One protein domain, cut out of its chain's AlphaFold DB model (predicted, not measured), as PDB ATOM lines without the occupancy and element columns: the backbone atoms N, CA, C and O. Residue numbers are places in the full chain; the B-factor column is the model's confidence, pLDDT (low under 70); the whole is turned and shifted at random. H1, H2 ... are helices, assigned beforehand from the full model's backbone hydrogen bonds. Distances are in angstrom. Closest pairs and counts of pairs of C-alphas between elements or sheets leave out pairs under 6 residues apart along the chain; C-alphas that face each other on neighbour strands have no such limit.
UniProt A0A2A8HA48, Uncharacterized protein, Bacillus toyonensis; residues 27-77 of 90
ATOM      1  N   MET A  27      18.343  26.543  -6.888       92.69
ATOM      2  CA  MET A  27      17.111  26.988  -7.531       92.69
ATOM      3  C   MET A  27      17.224  26.861  -9.050       92.69
ATOM      4  O   MET A  27      18.263  27.181  -9.638       92.69
ATOM      5  N   TYR A  28      16.137  26.447  -9.702       89.56
ATOM      6  CA  TYR A  28      16.042  26.501 -11.157       89.56
ATOM      7  C   TYR A  28      15.626  27.911 -11.597       89.56
ATOM      8  O   TYR A  28      14.580  28.405 -11.182       89.56
ATOM      9  N   GLY A  29      16.418  28.570 -12.443       86.50
ATOM     10  CA  GLY A  29      16.130  29.935 -12.881       86.50
ATOM     11  C   GLY A  29      17.003  30.399 -14.042       86.50
ATOM     12  O   GLY A  29      18.184  30.067 -14.124       86.50
ATOM     13  N   LYS A  30      16.425  31.199 -14.945       75.50
ATOM     14  CA  LYS A  30      17.129  31.763 -16.106       75.50
ATOM     15  C   LYS A  30      17.786  33.087 -15.715       75.50
ATOM     16  O   LYS A  30      17.129  34.118 -15.690       75.50
ATOM     17  N   TYR A  31      19.080  33.042 -15.409       80.75
ATOM     18  CA  TYR A  31      19.884  34.225 -15.097       80.75
ATOM     19  C   TYR A  31      21.095  34.316 -16.023       80.75
ATOM     20  O   TYR A  31      21.605  33.307 -16.511       80.75
ATOM     21  N   HIS A  32      21.581  35.541 -16.207       82.38
ATOM     22  CA  HIS A  32      22.706  35.878 -17.084       82.38
ATOM     23  C   HIS A  32      24.087  35.595 -16.452       82.38
ATOM     24  O   HIS A  32      25.124  35.881 -17.046       82.38
ATOM     25  N   TYR A  33      24.124  35.037 -15.237       86.31
ATOM     26  CA  TYR A  33      25.359  34.685 -14.536       86.31
ATOM     27  C   TYR A  33      25.762  33.243 -14.864       86.31
ATOM     28  O   TYR A  33      25.484  32.318 -14.097       86.31
ATOM     29  N   LEU A  34      26.400  33.042 -16.021       88.25
ATOM     30  CA  LEU A  34      26.752  31.714 -16.544       88.25
ATOM     31  C   LEU A  34      27.685  30.906 -15.629       88.25
ATOM     32  O   LEU A  34      27.624  29.684 -15.642       88.25
ATOM     33  N   TYR A  35      28.503  31.567 -14.805       89.31
ATOM     34  CA  TYR A  35      29.527  30.927 -13.965       89.31
ATOM     35  C   TYR A  35      29.135  30.782 -12.486       89.31
ATOM     36  O   TYR A  35      29.840  30.134 -11.724       89.31
ATOM     37  N   HIS A  36      28.001  31.347 -12.063       90.56
ATOM     38  CA  HIS A  36      27.481  31.138 -10.706       90.56
ATOM     39  C   HIS A  36      26.767  29.786 -10.629       90.56
ATOM     40  O   HIS A  36      26.053  29.439 -11.560       90.56
ATOM     41  N   ILE A  37      26.890  29.027  -9.545       88.69
ATOM     42  CA  ILE A  37      26.232  27.707  -9.437       88.69
ATOM     43  C   ILE A  37      24.712  27.836  -9.256       88.69
ATOM     44  O   ILE A  37      23.944  27.113  -9.886       88.69
ATOM     45  N   ASN A  38      24.266  28.790  -8.440       90.44
ATOM     46  CA  ASN A  38      22.863  28.992  -8.085       90.44
ATOM     47  C   ASN A  38      22.439  30.420  -8.463       90.44
ATOM     48  O   ASN A  38      23.160  31.356  -8.103       90.44
ATOM     49  N   PRO A  39      21.311  30.629  -9.159       90.62
ATOM     50  CA  PRO A  39      20.390  29.647  -9.760       90.62
ATOM     51  C   PRO A  39      20.918  29.020 -11.056       90.62
ATOM     52  O   PRO A  39      21.749  29.611 -11.751       90.62
ATOM     53  N   THR A  40      20.427  27.826 -11.399       92.12
ATOM     54  CA  THR A  40      20.869  27.054 -12.575       92.12
ATOM     55  C   THR A  40      19.736  26.717 -13.547       92.12
ATOM     56  O   THR A  40      18.558  26.836 -13.227       92.12
ATOM     57  N   TYR A  41      20.097  26.278 -14.752       91.44
ATOM     58  CA  TYR A  41      19.186  25.725 -15.757       91.44
ATOM     59  C   TYR A  41      19.904  24.644 -16.575       91.44
ATOM     60  O   TYR A  41      21.126  24.514 -16.503       91.44
ATOM     61  N   CYS A  42      19.156  23.856 -17.352       89.25
ATOM     62  CA  CYS A  42      19.668  22.626 -17.973       89.25
ATOM     63  C   CYS A  42      20.932  22.841 -18.823       89.25
ATOM     64  O   CYS A  42      21.936  22.163 -18.613       89.25
ATOM     65  N   SER A  43      20.926  23.811 -19.737       91.69
ATOM     66  CA  SER A  43      22.076  24.094 -20.603       91.69
ATOM     67  C   SER A  43      23.247  24.755 -19.872       91.69
ATOM     68  O   SER A  43      24.392  24.506 -20.238       91.69
ATOM     69  N   LYS A  44      23.000  25.522 -18.802       92.06
ATOM     70  CA  LYS A  44      24.063  26.060 -17.937       92.06
ATOM     71  C   LYS A  44      24.759  24.975 -17.133       92.06
ATOM     72  O   LYS A  44      25.978  25.024 -17.026       92.06
ATOM     73  N   LEU A  45      24.015  23.997 -16.616       90.62
ATOM     74  CA  LEU A  45      24.604  22.848 -15.934       90.62
ATOM     75  C   LEU A  45      25.575  22.142 -16.879       90.62
ATOM     76  O   LEU A  45      26.744  21.993 -16.545       90.62
ATOM     77  N   VAL A  46      25.134  21.804 -18.093       89.81
ATOM     78  CA  VAL A  46      26.013  21.160 -19.081       89.81
ATOM     79  C   VAL A  46      27.214  22.049 -19.415       89.81
ATOM     80  O   VAL A  46      28.344  21.572 -19.370       89.81
ATOM     81  N   PHE A  47      27.000  23.346 -19.667       91.00
ATOM     82  CA  PHE A  47      28.092  24.291 -19.912       91.00
ATOM     83  C   PHE A  47      29.147  24.250 -18.799       91.00
ATOM     84  O   PHE A  47      30.319  24.022 -19.078       91.00
ATOM     85  N   GLN A  48      28.738  24.407 -17.538       90.69
ATOM     86  CA  GLN A  48      29.648  24.459 -16.393       90.69
ATOM     87  C   GLN A  48      30.402  23.144 -16.175       90.69
ATOM     88  O   GLN A  48      31.582  23.168 -15.838       90.69
ATOM     89  N   VAL A  49      29.767  22.000 -16.430       89.06
ATOM     90  CA  VAL A  49      30.414  20.685 -16.312       89.06
ATOM     91  C   VAL A  49      31.554  20.523 -17.302       89.06
ATOM     92  O   VAL A  49      32.625  20.058 -16.930       89.06
ATOM     93  N   PHE A  50      31.359  20.932 -18.551       86.75
ATOM     94  CA  PHE A  50      32.423  20.893 -19.553       86.75
ATOM     95  C   PHE A  50      33.397  22.070 -19.433       86.75
ATOM     96  O   PHE A  50      34.493  22.014 -19.986       86.75
ATOM     97  N   TYR A  51      33.018  23.130 -18.719       89.25
ATOM     98  CA  TYR A  51      33.893  24.263 -18.449       89.25
ATOM     99  C   TYR A  51      34.830  24.013 -17.261       89.25
ATOM    100  O   TYR A  51      35.951  24.499 -17.313       89.25
ATOM    101  N   TYR A  52      34.401  23.284 -16.221       87.81
ATOM    102  CA  TYR A  52      35.154  23.075 -14.969       87.81
ATOM    103  C   TYR A  52      35.453  21.605 -14.626       87.81
ATOM    104  O   TYR A  52      36.394  21.315 -13.885       87.81
ATOM    105  N   GLY A  53      34.625  20.668 -15.091       72.88
ATOM    106  CA  GLY A  53      34.515  19.319 -14.529       72.88
ATOM    107  C   GLY A  53      35.591  18.316 -14.946       72.88
ATOM    108  O   GLY A  53      35.652  17.226 -14.385       72.88
ATOM    109  N   ASP A  54      36.467  18.633 -15.896       69.31
ATOM    110  CA  ASP A  54      37.597  17.775 -16.278       69.31
ATOM    111  C   ASP A  54      38.885  18.065 -15.474       69.31
ATOM    112  O   ASP A  54      39.852  17.292 -15.543       69.31
ATOM    113  N   GLY A  55      38.871  19.132 -14.663       60.44
ATOM    114  CA  GLY A  55      40.025  19.655 -13.932       60.44
ATOM    115  C   GLY A  55      40.916  20.596 -14.752       60.44
ATOM    116  O   GLY A  55      41.920  21.066 -14.225       60.44
ATOM    117  N   PHE A  56      40.554  20.896 -16.003       56.22
ATOM    118  CA  PHE A  56      41.216  21.867 -16.868       56.22
ATOM    119  C   PHE A  56      40.185  22.889 -17.339       56.22
ATOM    120  O   PHE A  56      39.556  22.739 -18.387       56.22
ATOM    121  N   SER A  57      40.025  23.958 -16.556       60.28
ATOM    122  CA  SER A  57      39.093  25.032 -16.890       60.28
ATOM    123  C   SER A  57      39.253  25.483 -18.349       60.28
ATOM    124  O   SER A  57      40.372  25.720 -18.807       60.28
ATOM    125  N   CYS A  58      38.136  25.628 -19.065       61.88
ATOM    126  CA  CYS A  58      38.070  26.084 -20.462       61.88
ATOM    127  C   CYS A  58      38.557  25.101 -21.545       61.88
ATOM    128  O   CYS A  58      38.607  25.507 -22.707       61.88
ATOM    129  N   SER A  59      38.933  23.855 -21.254       68.56
ATOM    130  CA  SER A  59      39.458  22.931 -22.283       68.56
ATOM    131  C   SER A  59      38.430  22.615 -23.386       68.56
ATOM    132  O   SER A  59      38.780  22.573 -24.567       68.56
ATOM    133  N   HIS A  60      37.149  22.482 -23.021       80.44
ATOM    134  CA  HIS A  60      36.089  22.011 -23.921       80.44
ATOM    135  C   HIS A  60      35.076  23.075 -24.344       80.44
ATOM    136  O   HIS A  60      34.340  22.854 -25.303       80.44
ATOM    137  N   MET A  61      35.042  24.225 -23.669       88.19
ATOM    138  CA  MET A  61      34.041  25.274 -23.878       88.19
ATOM    139  C   MET A  61      34.692  26.609 -24.244       88.19
ATOM    140  O   MET A  61      35.694  27.014 -23.652       88.19
ATOM    141  N   HIS A  62      34.112  27.318 -25.208       88.12
ATOM    142  CA  HIS A  62      34.408  28.724 -25.446       88.12
ATOM    143  C   HIS A  62      33.916  29.557 -24.252       88.12
ATOM    144  O   HIS A  62      32.780  29.359 -23.811       88.12
ATOM    145  N   PRO A  63      34.716  30.512 -23.743       87.88
ATOM    146  CA  PRO A  63      34.222  31.491 -22.785       87.88
ATOM    147  C   PRO A  63      33.015  32.233 -23.363       87.88
ATOM    148  O   PRO A  63      33.052  32.733 -24.488       87.88
ATOM    149  N   ARG A  64      31.931  32.284 -22.594       88.31
ATOM    150  CA  ARG A  64      30.681  32.966 -22.949       88.31
ATOM    151  C   ARG A  64      30.270  33.896 -21.812       88.31
ATOM    152  O   ARG A  64      30.636  33.672 -20.657       88.31
ATOM    153  N   SER A  65      29.509  34.933 -22.131       87.94
ATOM    154  CA  SER A  65      28.855  35.805 -21.155       87.94
ATOM    155  C   SER A  65      27.340  35.707 -21.314       87.94
ATOM    156  O   SER A  65      26.834  35.323 -22.368       87.94
ATOM    157  N   GLY A  66      26.604  36.030 -20.252       89.25
ATOM    158  CA  GLY A  66      25.148  36.018 -20.283       89.25
ATOM    159  C   GLY A  66      24.546  34.623 -20.113       89.25
ATOM    160  O   GLY A  66      24.758  33.945 -19.109       89.25
ATOM    161  N   PHE A  67      23.718  34.226 -21.072       89.00
ATOM    162  CA  PHE A  67      22.903  33.016 -21.023       89.00
ATOM    163  C   PHE A  67      23.264  32.099 -22.195       89.00
ATOM    164  O   PHE A  67      23.621  32.588 -23.260       89.00
ATOM    165  N   VAL A  68      23.175  30.782 -21.998       91.19
ATOM    166  CA  VAL A  68      23.376  29.784 -23.058       91.19
ATOM    167  C   VAL A  68      22.095  28.984 -23.201       91.19
ATOM    168  O   VAL A  68      21.786  28.150 -22.352       91.19
ATOM    169  N   ALA A  69      21.329  29.205 -24.261       89.81
ATOM    170  CA  ALA A  69      20.138  28.407 -24.511       89.81
ATOM    171  C   ALA A  69      20.498  26.953 -24.875       89.81
ATOM    172  O   ALA A  69      21.595  26.696 -25.375       89.81
ATOM    173  N   PRO A  70      19.580  25.982 -24.699       90.38
ATOM    174  CA  PRO A  70      19.826  24.592 -25.095       90.38
ATOM    175  C   PRO A  70      20.296  24.422 -26.545       90.38
ATOM    176  O   PRO A  70      21.148  23.582 -26.811       90.38
ATOM    177  N   TYR A  71      19.792  25.244 -27.469       87.38
ATOM    178  CA  TYR A  71      20.191  25.212 -28.879       87.38
ATOM    179  C   TYR A  71      21.545  25.892 -29.149       87.38
ATOM    180  O   TYR A  71      22.231  25.530 -30.100       87.38
ATOM    181  N   GLU A  72      21.967  26.839 -28.308       88.44
ATOM    182  CA  GLU A  72      23.260  27.535 -28.432       88.44
ATOM    183  C   GLU A  72      24.414  26.719 -27.852       88.44
ATOM    184  O   GLU A  72      25.576  26.961 -28.178       88.44
ATOM    185  N   LEU A  73      24.096  25.737 -27.006       87.50
ATOM    186  CA  LEU A  73      25.069  24.908 -26.306       87.50
ATOM    187  C   LEU A  73      26.033  24.203 -27.269       87.50
ATOM    188  O   LEU A  73      27.220  24.115 -26.975       87.50
ATOM    189  N   ILE A  74      25.555  23.763 -28.437       84.81
ATOM    190  CA  ILE A  74      26.398  23.121 -29.460       84.81
ATOM    191  C   ILE A  74      27.513  24.072 -29.914       84.81
ATOM    192  O   ILE A  74      28.667  23.668 -29.997       84.81
ATOM    193  N   GLY A  75      27.194  25.353 -30.127       86.62
ATOM    194  CA  GLY A  75      28.174  26.381 -30.492       86.62
ATOM    195  C   GLY A  75      29.042  26.866 -29.325       86.62
ATOM    196  O   GLY A  75      29.921  27.708 -29.521       86.62
ATOM    197  N   ALA A  76      28.793  26.400 -28.100       89.50
ATOM    198  CA  ALA A  76      29.651  26.686 -26.955       89.50
ATOM    199  C   ALA A  76      30.842  25.721 -26.869       89.50
ATOM    200  O   ALA A  76      31.866  26.105 -26.309       89.50
ATOM    201  N   PHE A  77      30.753  24.516 -27.439       87.56
ATOM    202  CA  PHE A  77      31.862  23.566 -27.438       87.56
ATOM    203  C   PHE A  77      32.984  23.998 -28.396       87.56
ATOM    204  O   PHE A  77      32.728  24.435 -29.512       87.56
TER     205      PHE A  77
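Overview. This is residues 27 to 77 of the 90 residues of an uncharacterized protein of Bacillus toyonensis (UniProt A0A2A8HA48). Little regular structure is present: one helix, H1, lies along one side of loops, with the looped stretch 27 to 41 before it and the stretch 53 to 72 folding back past it to the short helix H2, near where H1 begins. The printed part has 51 residues, with two named helices in the order H1, H2 and no named strand. The class is all helix, though the named elements hold only 15 residues. The whole is compact, with a radius of gyration of the C-alphas of 10.0 A and spans of 26 by 21 by 16 A.

Along the chain. Residues 27 to 41 come before H1, residues 42 to 52, which runs 15.8 A from C-alpha 42 at (19.668, 22.626, -17.973) to C-alpha 52 at (35.154, 23.075, -14.969). H2, residues 73 to 76, ends with C-alpha 76 at (29.651, 26.686, -26.955).

Arrangement. H1 and H2 only just touch, with 3 pairs of C-alphas within 8 A; the closest C-alphas, those of Ser 43 and Leu 73, are 6.5 A apart. In H1 every O i to N i+4 pair is within hydrogen-bond range; H2 is too short for such a pair.

Size, cuts and confidence. The C-alphas farthest apart, of Met 27 and Ser 59, are 27.1 A apart. The printed part has no cut. The link from H1 to H2 is long, at 20 residues. Residues 54 to 59 have pLDDT under 70.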